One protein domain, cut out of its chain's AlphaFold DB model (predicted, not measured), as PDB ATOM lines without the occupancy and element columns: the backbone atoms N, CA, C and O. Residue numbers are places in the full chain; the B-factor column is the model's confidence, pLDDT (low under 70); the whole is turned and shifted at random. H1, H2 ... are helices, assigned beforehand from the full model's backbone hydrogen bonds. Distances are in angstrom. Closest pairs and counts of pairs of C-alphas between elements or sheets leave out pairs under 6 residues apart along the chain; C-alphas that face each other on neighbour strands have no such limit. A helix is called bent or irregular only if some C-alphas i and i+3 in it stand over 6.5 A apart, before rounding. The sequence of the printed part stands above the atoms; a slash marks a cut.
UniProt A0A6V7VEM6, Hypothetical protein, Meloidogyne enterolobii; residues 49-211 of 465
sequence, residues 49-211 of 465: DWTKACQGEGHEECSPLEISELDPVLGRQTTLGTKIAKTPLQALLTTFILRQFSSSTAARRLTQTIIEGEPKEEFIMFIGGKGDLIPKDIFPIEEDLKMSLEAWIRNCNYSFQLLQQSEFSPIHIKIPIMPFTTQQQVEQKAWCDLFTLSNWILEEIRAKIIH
ATOM      1  N   ASP A  49     235.169 275.480 322.576       82.75
ATOM      2  CA  ASP A  49     234.042 275.249 323.490       82.75
ATOM      3  C   ASP A  49     232.936 276.294 323.260       82.75
ATOM      4  O   ASP A  49     233.214 277.464 322.990       82.75
ATOM      5  N   TRP A  50     231.670 275.879 323.360       84.88
ATOM      6  CA  TRP A  50     230.513 276.766 323.187       84.88
ATOM      7  C   TRP A  50     230.313 277.777 324.333       84.88
ATOM      8  O   TRP A  50     229.658 278.801 324.145       84.88
ATOM      9  N   THR A  51     230.875 277.486 325.503       82.50
ATOM     10  CA  THR A  51     230.647 278.158 326.790       82.50
ATOM     11  C   THR A  51     231.905 278.793 327.391       82.50
ATOM     12  O   THR A  51     231.800 279.513 328.379       82.50
ATOM     13  N   LYS A  52     233.100 278.572 326.824       81.69
ATOM     14  CA  LYS A  52     234.342 279.226 327.283       81.69
ATOM     15  C   LYS A  52     234.339 280.694 326.842       81.69
ATOM     16  O   LYS A  52     234.172 280.996 325.659       81.69
ATOM     17  N   ALA A  53     234.479 281.612 327.797       78.06
ATOM     18  CA  ALA A  53     234.432 283.045 327.526       78.06
ATOM     19  C   ALA A  53     235.782 283.573 327.024       78.06
ATOM     20  O   ALA A  53     236.831 283.163 327.511       78.06
ATOM     21  N   CYS A  54     235.771 284.532 326.091       68.19
ATOM     22  CA  CYS A  54     237.003 285.205 325.644       68.19
ATOM     23  C   CYS A  54     237.312 286.508 326.410       68.19
ATOM     24  O   CYS A  54     238.182 287.269 325.994       68.19
ATOM     25  N   GLN A  55     236.633 286.760 327.534       57.25
ATOM     26  CA  GLN A  55     236.980 287.801 328.506       57.25
ATOM     27  C   GLN A  55     236.921 287.220 329.926       57.25
ATOM     28  O   GLN A  55     236.030 286.433 330.232       57.25
ATOM     29  N   GLY A  56     237.872 287.610 330.780       50.47
ATOM     30  CA  GLY A  56     238.020 287.121 332.159       50.47
ATOM     31  C   GLY A  56     239.120 286.065 332.326       50.47
ATOM     32  O   GLY A  56     239.970 286.214 333.198       50.47
ATOM     33  N   GLU A  57     239.166 285.056 331.453       47.22
ATOM     34  CA  GLU A  57     240.056 283.886 331.589       47.22
ATOM     35  C   GLU A  57     241.200 283.873 330.547       47.22
ATOM     36  O   GLU A  57     241.315 282.976 329.720       47.22
ATOM     37  N   GLY A  58     242.076 284.886 330.586       50.44
ATOM     38  CA  GLY A  58     243.426 284.801 329.995       50.44
ATOM     39  C   GLY A  58     243.612 285.147 328.507       50.44
ATOM     40  O   GLY A  58     244.727 285.023 328.005       50.44
ATOM     41  N   HIS A  59     242.587 285.606 327.783       58.25
ATOM     42  CA  HIS A  59     242.717 285.988 326.364       58.25
ATOM     43  C   HIS A  59     242.889 287.513 326.154       58.25
ATOM     44  O   HIS A  59     241.985 288.178 325.648       58.25
ATOM     45  N   GLU A  60     244.049 288.077 326.512       55.00
ATOM     46  CA  GLU A  60     244.300 289.540 326.495       55.00
ATOM     47  C   GLU A  60     244.086 290.229 325.128       55.00
ATOM     48  O   GLU A  60     243.737 291.406 325.074       55.00
ATOM     49  N   GLU A  61     244.255 289.502 324.020       67.44
ATOM     50  CA  GLU A  61     244.143 290.029 322.649       67.44
ATOM     51  C   GLU A  61     242.732 289.898 322.024       67.44
ATOM     52  O   GLU A  61     242.574 290.111 320.821       67.44
ATOM     53  N   CYS A  62     241.698 289.509 322.781       79.38
ATOM     54  CA  CYS A  62     240.335 289.371 322.240       79.38
ATOM     55  C   CYS A  62     239.529 290.672 322.333       79.38
ATOM     56  O   CYS A  62     239.386 291.261 323.408       79.38
ATOM     57  N   SER A  63     238.926 291.096 321.219       80.19
ATOM     58  CA  SER A  63     237.968 292.201 321.232       80.19
ATOM     59  C   SER A  63     236.607 291.727 321.761       80.19
ATOM     60  O   SER A  63     236.235 290.567 321.564       80.19
ATOM     61  N   PRO A  64     235.827 292.603 322.422       81.38
ATOM     62  CA  PRO A  64     234.425 292.306 322.694       81.38
ATOM     63  C   PRO A  64     233.666 292.062 321.380       81.38
ATOM     64  O   PRO A  64     234.043 292.599 320.338       81.38
ATOM     65  N   LEU A  65     232.595 291.269 321.434       88.00
ATOM     66  CA  LEU A  65     231.632 291.132 320.341       88.00
ATOM     67  C   LEU A  65     230.333 291.847 320.719       88.00
ATOM     68  O   LEU A  65     229.570 291.346 321.549       88.00
ATOM     69  N   GLU A  66     230.075 293.007 320.124       89.75
ATOM     70  CA  GLU A  66     228.809 293.720 320.293       89.75
ATOM     71  C   GLU A  66     227.650 293.009 319.573       89.75
ATOM     72  O   GLU A  66     227.810 292.450 318.485       89.75
ATOM     73  N   ILE A  67     226.423 293.116 320.104       87.06
ATOM     74  CA  ILE A  67     225.217 292.665 319.375       87.06
ATOM     75  C   ILE A  67     225.086 293.390 318.022       87.06
ATOM     76  O   ILE A  67     224.557 292.830 317.059       87.06
ATOM     77  N   SER A  68     225.576 294.630 317.930       86.19
ATOM     78  CA  SER A  68     225.594 295.417 316.694       86.19
ATOM     79  C   SER A  68     226.419 294.776 315.561       86.19
ATOM     80  O   SER A  68     226.106 295.006 314.389       86.19
ATOM     81  N   GLU A  69     227.410 293.940 315.892       86.38
ATOM     82  CA  GLU A  69     228.288 293.243 314.943       86.38
ATOM     83  C   GLU A  69     227.707 291.914 314.441       86.38
ATOM     84  O   GLU A  69     227.988 291.523 313.307       86.38
ATOM     85  N   LEU A  70     226.871 291.242 315.247       85.56
ATOM     86  CA  LEU A  70     226.157 290.018 314.843       85.56
ATOM     87  C   LEU A  70     225.257 290.281 313.629       85.56
ATOM     88  O   LEU A  70     225.246 289.508 312.671       85.56
ATOM     89  N   ASP A  71     224.508 291.384 313.674       76.94
ATOM     90  CA  ASP A  71     223.669 291.872 312.581       76.94
ATOM     91  C   ASP A  71     223.319 293.361 312.830       76.94
ATOM     92  O   ASP A  71     222.592 293.685 313.781       76.94
ATOM     93  N   PRO A  72     223.777 294.296 311.969       72.88
ATOM     94  CA  PRO A  72     223.516 295.729 312.124       72.88
ATOM     95  C   PRO A  72     222.033 296.129 312.128       72.88
ATOM     96  O   PRO A  72     221.704 297.248 312.532       72.88
ATOM     97  N   VAL A  73     221.118 295.263 311.677       72.75
ATOM     98  CA  VAL A  73     219.670 295.497 311.776       72.75
ATOM     99  C   VAL A  73     219.188 295.267 313.211       72.75
ATOM    100  O   VAL A  73     218.409 296.074 313.723       72.75
ATOM    101  N   LEU A  74     219.700 294.245 313.904       67.25
ATOM    102  CA  LEU A  74     219.360 293.953 315.305       67.25
ATOM    103  C   LEU A  74     219.877 295.053 316.236       67.25
ATOM    104  O   LEU A  74     219.135 295.534 317.100       67.25
ATOM    105  N   GLY A  75     221.109 295.520 316.001       68.88
ATOM    106  CA  GLY A  75     221.699 296.647 316.729       68.88
ATOM    107  C   GLY A  75     220.935 297.967 316.560       68.88
ATOM    108  O   GLY A  75     220.926 298.785 317.474       68.88
ATOM    109  N   ARG A  76     220.243 298.171 315.426       72.38
ATOM    110  CA  ARG A  76     219.394 299.357 315.177       72.38
ATOM    111  C   ARG A  76     217.966 299.213 315.692       72.38
ATOM    112  O   ARG A  76     217.347 300.211 316.051       72.38
ATOM    113  N   GLN A  77     217.410 298.003 315.686       70.88
ATOM    114  CA  GLN A  77     216.036 297.758 316.137       70.88
ATOM    115  C   GLN A  77     215.924 297.653 317.663       70.88
ATOM    116  O   GLN A  77     214.840 297.886 318.207       70.88
ATOM    117  N   THR A  78     217.009 297.304 318.361       70.62
ATOM    118  CA  THR A  78     217.030 297.066 319.812       70.62
ATOM    119  C   THR A  78     217.853 298.106 320.572       70.62
ATOM    120  O   THR A  78     218.783 298.701 320.046       70.62
ATOM    121  N   THR A  79     217.551 298.285 321.858       79.88
ATOM    122  CA  THR A  79     218.357 299.091 322.796       79.88
ATOM    123  C   THR A  79     219.565 298.323 323.347       79.88
ATOM    124  O   THR A  79     220.121 298.710 324.369       79.88
ATOM    125  N   LEU A  80     219.930 297.199 322.720       82.19
ATOM    126  CA  LEU A  80     220.951 296.267 323.201       82.19
ATOM    127  C   LEU A  80     222.224 296.289 322.340       82.19
ATOM    128  O   LEU A  80     223.144 295.542 322.636       82.19
ATOM    129  N   GLY A  81     222.292 297.120 321.290       79.00
ATOM    130  CA  GLY A  81     223.370 297.081 320.292       79.00
ATOM    131  C   GLY A  81     224.792 297.087 320.868       79.00
ATOM    132  O   GLY A  81     225.621 296.339 320.373       79.00
ATOM    133  N   THR A  82     225.033 297.849 321.940       84.06
ATOM    134  CA  THR A  82     226.334 297.980 322.630       84.06
ATOM    135  C   THR A  82     226.524 297.020 323.816       84.06
ATOM    136  O   THR A  82     227.453 297.180 324.609       84.06
ATOM    137  N   LYS A  83     225.630 296.039 324.006       87.81
ATOM    138  CA  LYS A  83     225.869 294.906 324.915       87.81
ATOM    139  C   LYS A  83     226.814 293.916 324.230       87.81
ATOM    140  O   LYS A  83     226.820 293.809 323.007       87.81
ATOM    141  N   ILE A  84     227.600 293.202 325.032       88.12
ATOM    142  CA  ILE A  84     228.707 292.358 324.571       88.12
ATOM    143  C   ILE A  84     228.371 290.895 324.856       88.12
ATOM    144  O   ILE A  84     228.087 290.565 326.003       88.12
ATOM    145  N   ALA A  85     228.434 290.023 323.850       88.81
ATOM    146  CA  ALA A  85     228.362 288.579 324.058       88.81
ATOM    147  C   ALA A  85     229.709 288.060 324.601       88.81
ATOM    148  O   ALA A  85     230.752 288.276 323.984       88.81
ATOM    149  N   LYS A  86     229.686 287.378 325.754       87.31
ATOM    150  CA  LYS A  86     230.863 286.813 326.440       87.31
ATOM    151  C   LYS A  86     231.323 285.470 325.853       87.31
ATOM    152  O   LYS A  86     232.488 285.120 326.025       87.31
ATOM    153  N   THR A  87     230.424 284.717 325.209       89.44
ATOM    154  CA  THR A  87     230.628 283.344 324.691       89.44
ATOM    155  C   THR A  87     229.991 283.183 323.298       89.44
ATOM    156  O   THR A  87     229.071 283.941 322.955       89.44
ATOM    157  N   PRO A  88     230.390 282.184 322.482       91.12
ATOM    158  CA  PRO A  88     229.721 281.935 321.206       91.12
ATOM    159  C   PRO A  88     228.282 281.424 321.391       91.12
ATOM    160  O   PRO A  88     227.443 281.660 320.521       91.12
ATOM    161  N   LEU A  89     227.948 280.781 322.518       92.31
ATOM    162  CA  LEU A  89     226.572 280.366 322.815       92.31
ATOM    163  C   LEU A  89     225.667 281.566 323.132       92.31
ATOM    164  O   LEU A  89     224.551 281.632 322.607       92.31
ATOM    165  N   GLN A  90     226.153 282.556 323.894       93.00
ATOM    166  CA  GLN A  90     225.451 283.833 324.064       93.00
ATOM    167  C   GLN A  90     225.225 284.521 322.710       93.00
ATOM    168  O   GLN A  90     224.123 285.014 322.455       93.00
ATOM    169  N   ALA A  91     226.222 284.511 321.816       92.94
ATOM    170  CA  ALA A  91     226.090 285.045 320.460       92.94
ATOM    171  C   ALA A  91     225.001 284.313 319.647       92.94
ATOM    172  O   ALA A  91     224.109 284.964 319.105       92.94
ATOM    173  N   LEU A  92     225.008 282.974 319.625       94.31
ATOM    174  CA  LEU A  92     224.010 282.156 318.922       94.31
ATOM    175  C   LEU A  92     222.579 282.416 319.410       94.31
ATOM    176  O   LEU A  92     221.679 282.668 318.603       94.31
ATOM    177  N   LEU A  93     222.367 282.384 320.728       93.50
ATOM    178  CA  LEU A  93     221.056 282.626 321.335       93.50
ATOM    179  C   LEU A  93     220.571 284.057 321.060       93.50
ATOM    180  O   LEU A  93     219.401 284.260 320.737       93.50
ATOM    181  N   THR A  94     221.472 285.039 321.110       92.00
ATOM    182  CA  THR A  94     221.185 286.442 320.775       92.00
ATOM    183  C   THR A  94     220.735 286.600 319.326       92.00
ATOM    184  O   THR A  94     219.669 287.171 319.079       92.00
ATOM    185  N   THR A  95     221.504 286.059 318.379       92.00
ATOM    186  CA  THR A  95     221.202 286.080 316.941       92.00
ATOM    187  C   THR A  95     219.827 285.473 316.665       92.00
ATOM    188  O   THR A  95     218.987 286.127 316.049       92.00
ATOM    189  N   PHE A  96     219.559 284.274 317.186       93.00
ATOM    190  CA  PHE A  96     218.280 283.574 317.031       93.00
ATOM    191  C   PHE A  96     217.087 284.364 317.594       93.00
ATOM    192  O   PHE A  96     216.140 284.669 316.862       93.00
ATOM    193  N   ILE A  97     217.139 284.725 318.883       91.25
ATOM    194  CA  ILE A  97     216.023 285.381 319.581       91.25
ATOM    195  C   ILE A  97     215.707 286.727 318.928       91.25
ATOM    196  O   ILE A  97     214.539 287.045 318.691       91.25
ATOM    197  N   LEU A  98     216.729 287.523 318.608       88.50
ATOM    198  CA  LEU A  98     216.507 288.845 318.038       88.50
ATOM    199  C   LEU A  98     216.111 288.786 316.556       88.50
ATOM    200  O   LEU A  98     215.248 289.567 316.167       88.50
ATOM    201  N   ARG A  99     216.635 287.873 315.724       87.81
ATOM    202  CA  ARG A  99     216.228 287.796 314.299       87.81
ATOM    203  C   ARG A  99     214.781 287.365 314.115       87.81
ATOM    204  O   ARG A  99     214.117 287.886 313.223       87.81
ATOM    205  N   GLN A 100     214.277 286.468 314.963       86.94
ATOM    206  CA  GLN A 100     212.887 286.015 314.872       86.94
ATOM    207  C   GLN A 100     211.907 286.897 315.665       86.94
ATOM    208  O   GLN A 100     210.755 287.042 315.256       86.94
ATOM    209  N   PHE A 101     212.347 287.536 316.759       87.69
ATOM    210  CA  PHE A 101     211.449 288.219 317.701       87.69
ATOM    211  C   PHE A 101     211.875 289.653 318.090       87.69
ATOM    212  O   PHE A 101     211.453 290.140 319.141       87.69
ATOM    213  N   SER A 102     212.661 290.373 317.269       79.81
ATOM    214  CA  SER A 102     213.200 291.719 317.589       79.81
ATOM    215  C   SER A 102     212.165 292.734 318.091       79.81
ATOM    216  O   SER A 102     212.495 293.610 318.897       79.81
ATOM    217  N   SER A 103     210.918 292.652 317.624       81.19
ATOM    218  CA  SER A 103     209.809 293.534 318.003       81.19
ATOM    219  C   SER A 103     209.284 293.288 319.424       81.19
ATOM    220  O   SER A 103     208.687 294.186 320.016       81.19
ATOM    221  N   SER A 104     209.528 292.107 319.998       86.50
ATOM    222  CA  SER A 104     209.055 291.731 321.329       86.50
ATOM    223  C   SER A 104     209.938 292.318 322.432       86.50
ATOM    224  O   SER A 104     211.147 292.086 322.501       86.50
ATOM    225  N   THR A 105     209.320 293.040 323.367       86.81
ATOM    226  CA  THR A 105     209.992 293.512 324.589       86.81
ATOM    227  C   THR A 105     210.374 292.361 325.520       86.81
ATOM    228  O   THR A 105     211.361 292.478 326.244       86.81
ATOM    229  N   ALA A 106     209.651 291.236 325.474       88.19
ATOM    230  CA  ALA A 106     210.009 290.021 326.202       88.19
ATOM    231  C   ALA A 106     211.252 289.345 325.598       88.19
ATOM    232  O   ALA A 106     212.145 288.963 326.348       88.19
ATOM    233  N   ALA A 107     211.374 289.296 324.264       88.75
ATOM    234  CA  ALA A 107     212.567 288.773 323.593       88.75
ATOM    235  C   ALA A 107     213.819 289.586 323.943       88.75
ATOM    236  O   ALA A 107     214.832 289.020 324.338       88.75
ATOM    237  N   ARG A 108     213.722 290.921 323.908       89.06
ATOM    238  CA  ARG A 108     214.818 291.817 324.326       89.06
ATOM    239  C   ARG A 108     215.238 291.584 325.780       89.06
ATOM    240  O   ARG A 108     216.430 291.572 326.061       89.06
ATOM    241  N   ARG A 109     214.281 291.375 326.693       90.25
ATOM    242  CA  ARG A 109     214.576 291.036 328.098       90.25
ATOM    243  C   ARG A 109     215.272 289.682 328.219       90.25
ATOM    244  O   ARG A 109     216.284 289.610 328.897       90.25
ATOM    245  N   LEU A 110     214.788 288.653 327.521       92.50
ATOM    246  CA  LEU A 110     215.400 287.322 327.510       92.50
ATOM    247  C   LEU A 110     216.849 287.364 326.999       92.50
ATOM    248  O   LEU A 110     217.745 286.839 327.655       92.50
ATOM    249  N   THR A 111     217.093 288.044 325.875       91.38
ATOM    250  CA  THR A 111     218.445 288.276 325.348       91.38
ATOM    251  C   THR A 111     219.324 289.028 326.346       91.38
ATOM    252  O   THR A 111     220.470 288.641 326.553       91.38
ATOM    253  N   GLN A 112     218.800 290.072 326.998       91.62
ATOM    254  CA  GLN A 112     219.549 290.807 328.015       91.62
ATOM    255  C   GLN A 112     219.936 289.901 329.198       91.62
ATOM    256  O   GLN A 112     221.097 289.911 329.590       91.62
ATOM    257  N   THR A 113     219.013 289.080 329.711       92.69
ATOM    258  CA  THR A 113     219.295 288.113 330.785       92.69
ATOM    259  C   THR A 113     220.380 287.111 330.386       92.69
ATOM    260  O   THR A 113     221.325 286.926 331.143       92.69
ATOM    261  N   ILE A 114     220.298 286.522 329.186       92.19
ATOM    262  CA  ILE A 114     221.283 285.540 328.691       92.19
ATOM    263  C   ILE A 114     222.692 286.145 328.564       92.19
ATOM    264  O   ILE A 114     223.670 285.444 328.802       92.19
ATOM    265  N   ILE A 115     222.805 287.426 328.198       90.25
ATOM    266  CA  ILE A 115     224.091 288.129 328.042       90.25
ATOM    267  C   ILE A 115     224.666 288.602 329.385       90.25
ATOM    268  O   ILE A 115     225.876 288.538 329.605       90.25
ATOM    269  N   GLU A 116     223.815 289.110 330.276       89.38
ATOM    270  CA  GLU A 116     224.238 289.584 331.600       89.38
ATOM    271  C   GLU A 116     224.616 288.419 332.529       89.38
ATOM    272  O   GLU A 116     225.494 288.589 333.373       89.38
ATOM    273  N   GLY A 117     224.023 287.239 332.317       86.81
ATOM    274  CA  GLY A 117     224.343 285.992 333.009       86.81
ATOM    275  C   GLY A 117     225.753 285.451 332.769       86.81
ATOM    276  O   GLY A 117     226.502 285.939 331.915       86.81
ATOM    277  N   GLU A 118     226.126 284.431 333.542       86.50
ATOM    278  CA  GLU A 118     227.466 283.851 333.479       86.50
ATOM    279  C   GLU A 118     227.630 282.765 332.401       86.50
ATOM    280  O   GLU A 118     226.654 282.127 331.992       86.50
ATOM    281  N   PRO A 119     228.868 282.552 331.908       85.56
ATOM    282  CA  PRO A 119     229.181 281.453 331.002       85.56
ATOM    283  C   PRO A 119     228.781 280.094 331.591       85.56
ATOM    284  O   PRO A 119     228.902 279.883 332.798       85.56
ATOM    285  N   LYS A 120     228.361 279.156 330.733       85.38
ATOM    286  CA  LYS A 120     227.819 277.817 331.062       85.38
ATOM    287  C   LYS A 120     226.370 277.822 331.576       85.38
ATOM    288  O   LYS A 120     225.725 276.775 331.539       85.38
ATOM    289  N   GLU A 121     225.814 278.964 331.990       88.25
ATOM    290  CA  GLU A 121     224.409 279.073 332.417       88.25
ATOM    291  C   GLU A 121     223.434 279.433 331.277       88.25
ATOM    292  O   GLU A 121     222.216 279.430 331.484       88.25
ATOM    293  N   GLU A 122     223.914 279.712 330.058       90.50
ATOM    294  CA  GLU A 122     223.108 280.316 328.985       90.50
ATOM    295  C   GLU A 122     221.846 279.508 328.651       90.50
ATOM    296  O   GLU A 122     220.766 280.074 328.450       90.50
ATOM    297  N   PHE A 123     221.958 278.175 328.623       88.50
ATOM    298  CA  PHE A 123     220.819 277.293 328.372       88.50
ATOM    299  C   PHE A 123     219.816 277.256 329.529       88.50
ATOM    300  O   PHE A 123     218.619 277.135 329.273       88.50
ATOM    301  N   ILE A 124     220.265 277.389 330.780       87.88
ATOM    302  CA  ILE A 124     219.373 277.462 331.949       87.88
ATOM    303  C   ILE A 124     218.527 278.737 331.839       87.88
ATOM    304  O   ILE A 124     217.299 278.682 331.948       87.88
ATOM    305  N   MET A 125     219.169 279.866 331.526       90.56
ATOM    306  CA  MET A 125     218.496 281.156 331.347       90.56
ATOM    307  C   MET A 125     217.556 281.161 330.135       90.56
ATOM    308  O   MET A 125     216.427 281.644 330.234       90.56
ATOM    309  N   PHE A 126     217.969 280.566 329.012       90.25
ATOM    310  CA  PHE A 126     217.118 280.403 327.832       90.25
ATOM    311  C   PHE A 126     215.878 279.546 328.121       90.25
ATOM    312  O   PHE A 126     214.758 279.969 327.828       90.25
ATOM    313  N   ILE A 127     216.046 278.361 328.715       88.19
ATOM    314  CA  ILE A 127     214.943 277.420 328.966       88.19
ATOM    315  C   ILE A 127     213.979 277.973 330.021       88.19
ATOM    316  O   ILE A 127     212.766 277.898 329.824       88.19
ATOM    317  N   GLY A 128     214.495 278.565 331.104       85.88
ATOM    318  CA  GLY A 128     213.671 279.188 332.142       85.88
ATOM    319  C   GLY A 128     212.947 280.452 331.666       85.88
ATOM    320  O   GLY A 128     211.811 280.700 332.067       85.88
ATOM    321  N   GLY A 129     213.577 281.240 330.789       85.69
ATOM    322  CA  GLY A 129     213.051 282.527 330.337       85.69
ATOM    323  C   GLY A 129     212.205 282.501 329.056       85.69
ATOM    324  O   GLY A 129     211.479 283.465 328.812       85.69
ATOM    325  N   LYS A 130     212.255 281.441 328.233       86.62
ATOM    326  CA  LYS A 130     211.532 281.420 326.943       86.62
ATOM    327  C   LYS A 130     210.009 281.308 327.058       86.62
ATOM    328  O   LYS A 130     209.319 281.840 326.194       86.62
ATOM    329  N   GLY A 131     209.479 280.649 328.094       83.75
ATOM    330  CA  GLY A 131     208.031 280.483 328.314       83.75
ATOM    331  C   GLY A 131     207.243 280.133 327.040       83.75
ATOM    332  O   GLY A 131     207.653 279.263 326.272       83.75
ATOM    333  N   ASP A 132     206.148 280.862 326.801       81.69
ATOM    334  CA  ASP A 132     205.336 280.791 325.572       81.69
ATOM    335  C   ASP A 132     205.792 281.772 324.464       81.69
ATOM    336  O   ASP A 132     205.146 281.874 323.422       81.69
ATOM    337  N   LEU A 133     206.886 282.526 324.665       85.75
ATOM    338  CA  LEU A 133     207.398 283.488 323.674       85.75
ATOM    339  C   LEU A 133     207.995 282.786 322.445       85.75
ATOM    340  O   LEU A 133     207.899 283.312 321.338       85.75
ATOM    341  N   ILE A 134     208.633 281.630 322.650       85.69
ATOM    342  CA  ILE A 134     209.321 280.864 321.606       85.69
ATOM    343  C   ILE A 134     208.636 279.493 321.484       85.69
ATOM    344  O   ILE A 134     208.793 278.659 322.382       85.69
ATOM    345  N   PRO A 135     207.873 279.245 320.400       83.69
ATOM    346  CA  PRO A 135     207.226 277.961 320.141       83.69
ATOM    347  C   PRO A 135     208.195 276.770 320.182       83.69
ATOM    348  O   PRO A 135     209.362 276.878 319.812       83.69
ATOM    349  N   LYS A 136     207.703 275.608 320.636       77.44
ATOM    350  CA  LYS A 136     208.516 274.396 320.890       77.44
ATOM    351  C   LYS A 136     209.046 273.700 319.627       77.44
ATOM    352  O   LYS A 136     209.739 272.695 319.738       77.44
ATOM    353  N   ASP A 137     208.682 274.204 318.458       80.81
ATOM    354  CA  ASP A 137     209.072 273.768 317.120       80.81
ATOM    355  C   ASP A 137     210.007 274.768 316.410       80.81
ATOM    356  O   ASP A 137     210.462 274.493 315.299       80.81
ATOM    357  N   ILE A 138     210.329 275.903 317.047       86.69
ATOM    358  CA  ILE A 138     211.172 276.968 316.491       86.69
ATOM    359  C   ILE A 138     212.554 276.979 317.161       86.69
ATOM    360  O   ILE A 138     212.680 277.119 318.377       86.69
ATOM    361  N   PHE A 139     213.598 276.881 316.334       87.50
ATOM    362  CA  PHE A 139     215.010 276.764 316.725       87.50
ATOM    363  C   PHE A 139     215.902 277.650 315.831       87.50
ATOM    364  O   PHE A 139     215.437 278.081 314.767       87.50
ATOM    365  N   PRO A 140     217.169 277.922 316.212       90.00
ATOM    366  CA  PRO A 140     218.124 278.564 315.313       90.00
ATOM    367  C   PRO A 140     218.375 277.702 314.074       90.00
ATOM    368  O   PRO A 140     218.376 276.472 314.152       90.00
ATOM    369  N   ILE A 141     218.634 278.347 312.938       90.88
ATOM    370  CA  ILE A 141     218.975 277.655 311.686       90.88
ATOM    371  C   ILE A 141     220.477 277.725 311.377       90.88
ATOM    372  O   ILE A 141     221.229 278.469 312.005       90.88
ATOM    373  N   GLU A 142     220.911 276.968 310.362       91.75
ATOM    374  CA  GLU A 142     222.299 276.927 309.867       91.75
ATOM    375  C   GLU A 142     222.889 278.330 309.622       91.75
ATOM    376  O   GLU A 142     224.046 278.576 309.952       91.75
ATOM    377  N   GLU A 143     222.085 279.272 309.115       90.94
ATOM    378  CA  GLU A 143     222.509 280.657 308.869       90.94
ATOM    379  C   GLU A 143     222.728 281.456 310.168       90.94
ATOM    380  O   GLU A 143     223.704 282.192 310.269       90.94
ATOM    381  N   ASP A 144     221.880 281.285 311.190       92.00
ATOM    382  CA  ASP A 144     222.055 281.957 312.489       92.00
ATOM    383  C   ASP A 144     223.317 281.437 313.198       92.00
ATOM    384  O   ASP A 144     224.093 282.209 313.772       92.00
ATOM    385  N   LEU A 145     223.554 280.123 313.096       92.75
ATOM    386  CA  LEU A 145     224.756 279.441 313.573       92.75
ATOM    387  C   LEU A 145     226.019 279.949 312.863       92.75
ATOM    388  O   LEU A 145     227.011 280.288 313.512       92.75
ATOM    389  N   LYS A 146     225.960 280.063 311.536       92.62
ATOM    390  CA  LYS A 146     227.044 280.556 310.684       92.62
ATOM    391  C   LYS A 146     227.374 282.024 310.937       92.62
ATOM    392  O   LYS A 146     228.547 282.339 311.119       92.62
ATOM    393  N   MET A 147     226.372 282.902 311.003       91.06
ATOM    394  CA  MET A 147     226.567 284.323 311.317       91.06
ATOM    395  C   MET A 147     227.211 284.509 312.696       91.06
ATOM    396  O   MET A 147     228.193 285.240 312.818       91.06
ATOM    397  N   SER A 148     226.705 283.806 313.714       92.44
ATOM    398  CA  SER A 148     227.190 283.937 315.094       92.44
ATOM    399  C   SER A 148     228.630 283.449 315.252       92.44
ATOM    400  O   SER A 148     229.450 284.151 315.841       92.44
ATOM    401  N   LEU A 149     228.970 282.288 314.676       92.62
ATOM    402  CA  LEU A 149     230.345 281.781 314.681       92.62
ATOM    403  C   LEU A 149     231.285 282.661 313.847       92.62
ATOM    404  O   LEU A 149     232.406 282.920 314.277       92.62
ATOM    405  N   GLU A 150     230.856 283.153 312.680       93.19
ATOM    406  CA  GLU A 150     231.717 283.986 311.833       93.19
ATOM    407  C   GLU A 150     232.030 285.344 312.478       93.19
ATOM    408  O   GLU A 150     233.146 285.840 312.326       93.19
ATOM    409  N   ALA A 151     231.087 285.927 313.223       91.06
ATOM    410  CA  ALA A 151     231.334 287.112 314.038       91.06
ATOM    411  C   ALA A 151     232.254 286.792 315.233       91.06
ATOM    412  O   ALA A 151     233.271 287.455 315.424       91.06
ATOM    413  N   TRP A 152     231.967 285.719 315.978       90.88
ATOM    414  CA  TRP A 152     232.770 285.292 317.130       90.88
ATOM    415  C   TRP A 152     234.251 285.065 316.796       90.88
ATOM    416  O   TRP A 152     235.133 285.556 317.496       90.88
ATOM    417  N   ILE A 153     234.534 284.373 315.692       90.56
ATOM    418  CA  ILE A 153     235.897 284.006 315.270       90.56
ATOM    419  C   ILE A 153     236.716 285.216 314.791       90.56
ATOM    420  O   ILE A 153     237.943 285.153 314.772       90.56
ATOM    421  N   ARG A 154     236.069 286.329 314.424       90.12
ATOM    422  CA  ARG A 154     236.767 287.585 314.099       90.12
ATOM    423  C   ARG A 154     237.233 288.332 315.346       90.12
ATOM    424  O   ARG A 154     238.264 288.992 315.278       90.12
ATOM    425  N   ASN A 155     236.488 288.217 316.446       88.62
ATOM    426  CA  ASN A 155     236.697 289.022 317.651       88.62
ATOM    427  C   ASN A 155     237.462 288.234 318.739       88.62
ATOM    428  O   ASN A 155     238.305 288.803 319.434       88.62
ATOM    429  N   CYS A 156     237.271 286.910 318.837       87.12
ATOM    430  CA  CYS A 156     238.078 286.050 319.707       87.12
ATOM    431  C   CYS A 156     239.322 285.481 318.992       87.12
ATOM    432  O   CYS A 156     239.288 284.413 318.372       87.12
ATOM    433  N   ASN A 157     240.452 286.175 319.151       84.94
ATOM    434  CA  ASN A 157     241.770 285.813 318.615       84.94
ATOM    435  C   ASN A 157     242.222 284.381 318.985       84.94
ATOM    436  O   ASN A 157     242.787 283.691 318.144       84.94
ATOM    437  N   TYR A 158     241.905 283.874 320.183       84.19
ATOM    438  CA  TYR A 158     242.202 282.476 320.545       84.19
ATOM    439  C   TYR A 158     241.509 281.470 319.606       84.19
ATOM    440  O   TYR A 158     242.152 280.571 319.064       84.19
ATOM    441  N   SER A 159     240.216 281.670 319.317       85.19
ATOM    442  CA  SER A 159     239.477 280.826 318.363       85.19
ATOM    443  C   SER A 159     240.028 280.957 316.937       85.19
ATOM    444  O   SER A 159     240.093 279.970 316.206       85.19
ATOM    445  N   PHE A 160     240.473 282.155 316.542       87.56
ATOM    446  CA  PHE A 160     241.160 282.377 315.266       87.56
ATOM    447  C   PHE A 160     242.476 281.583 315.184       87.56
ATOM    448  O   PHE A 160     242.720 280.901 314.187       87.56
ATOM    449  N   GLN A 161     243.304 281.627 316.231       86.56
ATOM    450  CA  GLN A 161     244.589 280.927 316.282       86.56
ATOM    451  C   GLN A 161     244.424 279.404 316.276       86.56
ATOM    452  O   GLN A 161     245.119 278.745 315.506       86.56
ATOM    453  N   LEU A 162     243.464 278.842 317.023       85.69
ATOM    454  CA  LEU A 162     243.133 277.409 316.952       85.69
ATOM    455  C   LEU A 162     242.751 276.983 315.527       85.69
ATOM    456  O   LEU A 162     243.280 276.012 314.981       85.69
ATOM    457  N   LEU A 163     241.873 277.750 314.874       87.38
ATOM    458  CA  LEU A 163     241.469 277.474 313.497       87.38
ATOM    459  C   LEU A 163     242.640 277.619 312.513       87.38
ATOM    460  O   LEU A 163     242.699 276.863 311.547       87.38
ATOM    461  N   GLN A 164     243.602 278.508 312.767       87.44
ATOM    462  CA  GLN A 164     244.825 278.613 311.969       87.44
ATOM    463  C   GLN A 164     245.777 277.422 312.192       87.44
ATOM    464  O   GLN A 164     246.308 276.886 311.220       87.44
ATOM    465  N   GLN A 165     245.968 276.988 313.441       85.44
ATOM    466  CA  GLN A 165     246.837 275.864 313.823       85.44
ATOM    467  C   GLN A 165     246.285 274.502 313.372       85.44
ATOM    468  O   GLN A 165     247.052 273.600 313.055       85.44
ATOM    469  N   SER A 166     244.960 274.361 313.271       79.06
ATOM    470  CA  SER A 166     244.297 273.141 312.776       79.06
ATOM    471  C   SER A 166     244.510 272.843 311.275       79.06
ATOM    472  O   SER A 166     244.065 271.800 310.791       79.06
ATOM    473  N   GLU A 167     245.158 273.753 310.534       80.50
ATOM    474  CA  GLU A 167     245.477 273.687 309.098       80.50
ATOM    475  C   GLU A 167     244.344 273.139 308.202       80.50
ATOM    476  O   GLU A 167     243.432 273.866 307.805       80.50
ATOM    477  N   PHE A 168     244.420 271.853 307.846       78.19
ATOM    478  CA  PHE A 168     243.502 271.157 306.940       78.19
ATOM    479  C   PHE A 168     242.759 269.996 307.615       78.19
ATOM    480  O   PHE A 168     241.893 269.383 306.988       78.19
ATOM    481  N   SER A 169     243.062 269.710 308.886       74.38
ATOM    482  CA  SER A 169     242.417 268.660 309.679       74.38
ATOM    483  C   SER A 169     240.933 268.971 309.925       74.38
ATOM    484  O   SER A 169     240.541 270.143 309.870       74.38
ATOM    485  N   PRO A 170     240.085 267.967 310.215       74.12
ATOM    486  CA  PRO A 170     238.747 268.201 310.757       74.12
ATOM    487  C   PRO A 170     238.803 269.066 312.025       74.12
ATOM    488  O   PRO A 170     239.753 268.962 312.798       74.12
ATOM    489  N   ILE A 171     237.790 269.906 312.234       76.94
ATOM    490  CA  ILE A 171     237.649 270.738 313.436       76.94
ATOM    491  C   ILE A 171     236.513 270.177 314.291       76.94
ATOM    492  O   ILE A 171     235.476 269.769 313.758       76.94
ATOM    493  N   HIS A 172     236.694 270.203 315.609       78.19
ATOM    494  CA  HIS A 172     235.687 269.789 316.577       78.19
ATOM    495  C   HIS A 172     235.379 270.911 317.577       78.19
ATOM    496  O   HIS A 172     236.275 271.619 318.033       78.19
ATOM    497  N   ILE A 173     234.092 271.067 317.898       83.12
ATOM    498  CA  ILE A 173     233.590 271.952 318.954       83.12
ATOM    499  C   ILE A 173     232.874 271.103 320.020       83.12
ATOM    500  O   ILE A 173     232.084 270.217 319.672       83.12
ATOM    501  N   LYS A 174     233.155 271.329 321.311       83.81
ATOM    502  CA  LYS A 174     232.558 270.574 322.432       83.81
ATOM    503  C   LYS A 174     231.066 270.913 322.511       83.81
ATOM    504  O   LYS A 174     230.711 272.050 322.813       83.81
ATOM    505  N   ILE A 175     230.184 269.961 322.179       82.50
ATOM    506  CA  ILE A 175     228.724 270.174 322.230       82.50
ATOM    507  C   ILE A 175     228.341 270.517 323.682       82.50
ATOM    508  O   ILE A 175     228.702 269.753 324.580       82.50
ATOM    509  N   PRO A 176     227.636 271.636 323.937       79.94
ATOM    510  CA  PRO A 176     227.353 272.083 325.293       79.94
ATOM    511  C   PRO A 176     226.403 271.120 326.009       79.94
ATOM    512  O   PRO A 176     225.504 270.530 325.402       79.94
ATOM    513  N   ILE A 177     226.572 270.996 327.326       78.88
ATOM    514  CA  ILE A 177     225.660 270.225 328.173       78.88
ATOM    515  C   ILE A 177     224.337 270.990 328.264       78.88
ATOM    516  O   ILE A 177     224.278 272.102 328.781       78.88
ATOM    517  N   MET A 178     223.264 270.391 327.749       80.44
ATOM    518  CA  MET A 178     221.941 271.011 327.711       80.44
ATOM    519  C   MET A 178     221.036 270.419 328.802       80.44
ATOM    520  O   MET A 178     220.766 269.216 328.758       80.44
ATOM    521  N   PRO A 179     220.498 271.225 329.739       79.81
ATOM    522  CA  PRO A 179     219.662 270.769 330.851       79.81
ATOM    523  C   PRO A 179     218.204 270.521 330.415       79.81
ATOM    524  O   PRO A 179     217.251 270.922 331.084       79.81
ATOM    525  N   PHE A 180     218.010 269.878 329.261       78.12
ATOM    526  CA  PHE A 180     216.687 269.512 328.762       78.12
ATOM    527  C   PHE A 180     216.118 268.323 329.537       78.12
ATOM    528  O   PHE A 180     216.769 267.294 329.714       78.12
ATOM    529  N   THR A 181     214.862 268.448 329.963       74.75
ATOM    530  CA  THR A 181     214.150 267.359 330.643       74.75
ATOM    531  C   THR A 181     213.726 266.264 329.662       74.75
ATOM    532  O   THR A 181     213.614 266.486 328.454       74.75
ATOM    533  N   THR A 182     213.369 265.081 330.172       67.69
ATOM    534  CA  THR A 182     212.857 263.952 329.370       67.69
ATOM    535  C   THR A 182     211.602 264.291 328.548       67.69
ATOM    536  O   THR A 182     211.278 263.578 327.603       67.69
ATOM    537  N   GLN A 183     210.902 265.385 328.871       62.19
ATOM    538  CA  GLN A 183     209.738 265.884 328.129       62.19
ATOM    539  C   GLN A 183     210.115 266.754 326.910       62.19
ATOM    540  O   GLN A 183     209.239 267.147 326.141       62.19
ATOM    541  N   GLN A 184     211.403 267.061 326.720       78.00
ATOM    542  CA  GLN A 184     211.923 267.976 325.695       78.00
ATOM    543  C   GLN A 184     212.826 267.281 324.660       78.00
ATOM    544  O   GLN A 184     213.531 267.954 323.919       78.00
ATOM    545  N   GLN A 185     212.789 265.947 324.552       79.38
ATOM    546  CA  GLN A 185     213.677 265.167 323.668       79.38
ATOM    547  C   GLN A 185     213.692 265.621 322.193       79.38
ATOM    548  O   GLN A 185     214.726 265.527 321.540       79.38
ATOM    549  N   VAL A 186     212.571 266.127 321.661       82.31
ATOM    550  CA  VAL A 186     212.501 266.661 320.284       82.31
ATOM    551  C   VAL A 186     213.326 267.945 320.143       82.31
ATOM    552  O   VAL A 186     214.089 268.084 319.193       82.31
ATOM    553  N   GLU A 187     213.213 268.844 321.121       84.75
ATOM    554  CA  GLU A 187     213.992 270.081 321.215       84.75
ATOM    555  C   GLU A 187     215.477 269.770 321.466       84.75
ATOM    556  O   GLU A 187     216.335 270.242 320.724       84.75
ATOM    557  N   GLN A 188     215.785 268.895 322.428       85.50
ATOM    558  CA  GLN A 188     217.148 268.426 322.694       85.50
ATOM    559  C   GLN A 188     217.804 267.843 321.436       85.50
ATOM    560  O   GLN A 188     218.961 268.146 321.150       85.50
ATOM    561  N   LYS A 189     217.065 267.041 320.655       86.50
ATOM    562  CA  LYS A 189     217.575 266.503 319.394       86.50
ATOM    563  C   LYS A 189     217.824 267.607 318.365       86.50
ATOM    564  O   LYS A 189     218.882 267.589 317.749       86.50
ATOM    565  N   ALA A 190     216.900 268.552 318.184       87.19
ATOM    566  CA  ALA A 190     217.077 269.651 317.233       87.19
ATOM    567  C   ALA A 190     218.342 270.475 317.539       87.19
ATOM    568  O   ALA A 190     219.108 270.784 316.627       87.19
ATOM    569  N   TRP A 191     218.614 270.744 318.820       88.44
ATOM    570  CA  TRP A 191     219.857 271.386 319.252       88.44
ATOM    571  C   TRP A 191     221.099 270.507 319.044       88.44
ATOM    572  O   TRP A 191     222.103 271.014 318.553       88.44
ATOM    573  N   CYS A 192     221.056 269.203 319.348       88.06
ATOM    574  CA  CYS A 192     222.166 268.292 319.032       88.06
ATOM    575  C   CYS A 192     222.472 268.265 317.527       88.06
ATOM    576  O   CYS A 192     223.625 268.447 317.135       88.06
ATOM    577  N   ASP A 193     221.451 268.073 316.687       88.19
ATOM    578  CA  ASP A 193     221.585 268.037 315.230       88.19
ATOM    579  C   ASP A 193     222.207 269.361 314.730       88.19
ATOM    580  O   ASP A 193     223.204 269.326 314.005       88.19
ATOM    581  N   LEU A 194     221.721 270.518 315.208       90.38
ATOM    582  CA  LEU A 194     222.294 271.843 314.925       90.38
ATOM    583  C   LEU A 194     223.769 271.943 315.356       90.38
ATOM    584  O   LEU A 194     224.619 272.325 314.550       90.38
ATOM    585  N   PHE A 195     224.107 271.563 316.591       89.50
ATOM    586  CA  PHE A 195     225.483 271.655 317.081       89.50
ATOM    587  C   PHE A 195     226.456 270.746 316.315       89.50
ATOM    588  O   PHE A 195     227.611 271.142 316.142       89.50
ATOM    589  N   THR A 196     226.021 269.604 315.762       87.31
ATOM    590  CA  THR A 196     226.896 268.781 314.897       87.31
ATOM    591  C   THR A 196     227.244 269.445 313.557       87.31
ATOM    592  O   THR A 196     228.315 269.168 313.009       87.31
ATOM    593  N   LEU A 197     226.412 270.364 313.043       88.69
ATOM    594  CA  LEU A 197     226.716 271.142 311.829       88.69
ATOM    595  C   LEU A 197     227.876 272.125 312.044       88.69
ATOM    596  O   LEU A 197     228.610 272.417 311.096       88.69
ATOM    597  N   SER A 198     228.083 272.583 313.284       89.38
ATOM    598  CA  SER A 198     229.125 273.548 313.660       89.38
ATOM    599  C   SER A 198     230.519 273.130 313.189       89.38
ATOM    600  O   SER A 198     231.228 273.952 312.624       89.38
ATOM    601  N   ASN A 199     230.889 271.851 313.331       87.44
ATOM    602  CA  ASN A 199     232.189 271.320 312.888       87.44
ATOM    603  C   ASN A 199     232.462 271.629 311.401       87.44
ATOM    604  O   ASN A 199     233.562 272.024 311.024       87.44
ATOM    605  N   TRP A 200     231.437 271.503 310.552       87.69
ATOM    606  CA  TRP A 200     231.539 271.814 309.126       87.69
ATOM    607  C   TRP A 200     231.466 273.326 308.837       87.69
ATOM    608  O   TRP A 200     232.158 273.805 307.939       87.69
ATOM    609  N   ILE A 201     230.680 274.090 309.602       90.81
ATOM    610  CA  ILE A 201     230.644 275.561 309.499       90.81
ATOM    611  C   ILE A 201     232.012 276.162 309.855       90.81
ATOM    612  O   ILE A 201     232.487 277.057 309.157       90.81
ATOM    613  N   LEU A 202     232.696 275.624 310.867       90.62
ATOM    614  CA  LEU A 202     234.052 276.022 311.253       90.62
ATOM    615  C   LEU A 202     235.072 275.770 310.129       90.62
ATOM    616  O   LEU A 202     235.932 276.618 309.896       90.62
ATOM    617  N   GLU A 203     234.946 274.678 309.364       90.56
ATOM    618  CA  GLU A 203     235.759 274.470 308.154       90.56
ATOM    619  C   GLU A 203     235.496 275.529 307.068       90.56
ATOM    620  O   GLU A 203     236.441 275.968 306.403       90.56
ATOM    621  N   GLU A 204     234.244 275.965 306.880       91.44
ATOM    622  CA  GLU A 204     233.911 277.028 305.921       91.44
ATOM    623  C   GLU A 204     234.452 278.389 306.375       91.44
ATOM    624  O   GLU A 204     235.065 279.098 305.575       91.44
ATOM    625  N   ILE A 205     234.307 278.732 307.657       91.50
ATOM    626  CA  ILE A 205     234.827 279.981 308.230       91.50
ATOM    627  C   ILE A 205     236.364 279.989 308.179       91.50
ATOM    628  O   ILE A 205     236.936 280.973 307.701       91.50
ATOM    629  N   ARG A 206     237.047 278.896 308.558       90.88
ATOM    630  CA  ARG A 206     238.511 278.747 308.418       90.88
ATOM    631  C   ARG A 206     238.955 278.985 306.972       90.88
ATOM    632  O   ARG A 206     239.880 279.761 306.721       90.88
ATOM    633  N   ALA A 207     238.271 278.377 306.001       91.12
ATOM    634  CA  ALA A 207     238.593 278.566 304.588       91.12
ATOM    635  C   ALA A 207     238.352 280.006 304.102       91.12
ATOM    636  O   ALA A 207     239.199 280.558 303.395       91.12
ATOM    637  N   LYS A 208     237.241 280.626 304.513       91.06
ATOM    638  CA  LYS A 208     236.822 281.980 304.122       91.06
ATOM    639  C   LYS A 208     237.694 283.080 304.733       91.06
ATOM    640  O   LYS A 208     238.150 283.961 304.005       91.06
ATOM    641  N   ILE A 209     237.911 283.047 306.047       89.94
ATOM    642  CA  ILE A 209     238.559 284.126 306.807       89.94
ATOM    643  C   ILE A 209     240.081 283.973 306.815       89.94
ATOM    644  O   ILE A 209     240.790 284.900 306.416       89.94
ATOM    645  N   ILE A 210     240.575 282.812 307.255       88.44
ATOM    646  CA  ILE A 210     241.998 282.612 307.559       88.44
ATOM    647  C   ILE A 210     242.781 282.399 306.265       88.44
ATOM    648  O   ILE A 210     243.703 283.152 305.955       88.44
ATOM    649  N   HIS A 211     242.377 281.418 305.456       87.50
ATOM    650  CA  HIS A 211     243.102 281.092 304.224       87.50
ATOM    651  C   HIS A 211     242.647 281.897 303.000       87.50
ATOM    652  O   HIS A 211     243.407 281.998 302.037       87.50
TER     653      HIS A 211
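Overview. This is residues 49 to 211 of the 465 residues of the protein "Hypothetical protein" of Meloidogyne enterolobii (UniProt A0A6V7VEM6). Two helices, H3 and H6, cross at the core; H4 and H5 lie beside H3 to make a group of three nearly aligned helices, while the long H8 crosses H6 on its other side. Short H1 packs on both H3 and H6, H2 follows it at the rim, and H7, which meets H6 only at a corner, packs on residues 202 to 210 of H8; from H7 a long link, residues 166 to 181, runs back to the start of H8. The printed part has 163 residues with eight named helices, H1 to H8 in chain order, and no named strand; its class is all helix. It is compact, with a radius of gyration of the C-alphas of 15.2 A and spans of 44 by 35 by 27 A.

Arrangement. After residues 49 to 66 come H1, residues 67 to 70, and H2, residues 72 to 77, which touch only at the corner, Ser 68 and Gly 75 having the closest C-alphas, 4.1 A apart. H3, residues 88 to 101, touches H1 with residues 91 to 95 alone; the closest C-alphas, of Leu 70 and Thr 95, are 6.7 A apart. H4, residues 105 to 116, forms a helical hairpin with H3, at a shallow tilt of 6 degrees; the closest C-alphas, of Thr 94 and Thr 111, are 5.6 A apart. H5, residues 122 to 130, forms another hairpin with H4, at 19 degrees, the closest C-alphas being those of Ile 114 and Glu 122, 5.5 A apart. H6, residues 142 to 155, touches H3 at a steep tilt of 47 degrees, opposite ways, closest at the C-alphas of Leu 92 and Ser 148, 5.3 A apart. H7, residues 157 to 165, and H6 only just touch, only at the corner, with 3 pairs of C-alphas within 8 A; the closest, of Ile 153 and Phe 160, are 5.5 A apart. H8, residues 182 to 211, touches H6 with residues 194 to 205 alone, closest at the C-alphas of Glu 150 and Ile 205, 6.2 A apart. H3 and H8 are apart. Every O i to N i+4 pair is within hydrogen-bond range in H2, H3, H4, H5 and H7, against 9 of 10 in H6 and 19 of 26 in H8; H1 is too short for such a pair.

Along the chain. H1 begins at C-alpha 67, (225.217, 292.665, 319.375). H3 measures 19.6 A from first to last C-alpha, H4 16.4 A, H6 20.4 A and H8 42.9 A. H8 begins at C-alpha 182, (212.857, 263.952, 329.370), and ends at C-alpha 211, (243.102, 281.092, 304.224). It is irregular, C-alphas 183 and 186 being 8.4 A apart, and has a kink of 36 degrees near residue 189.

Size, cuts and confidence. The C-alphas of Thr 105 and Phe 168 are the two farthest apart, at 44.0 A. The printed part has no cut; the links H5 to H6 and H7 to H8 are long. Mean pLDDT of the printed part is 84.2, with residues 54 to 61, 74 to 75 and 182 to 183 under 70.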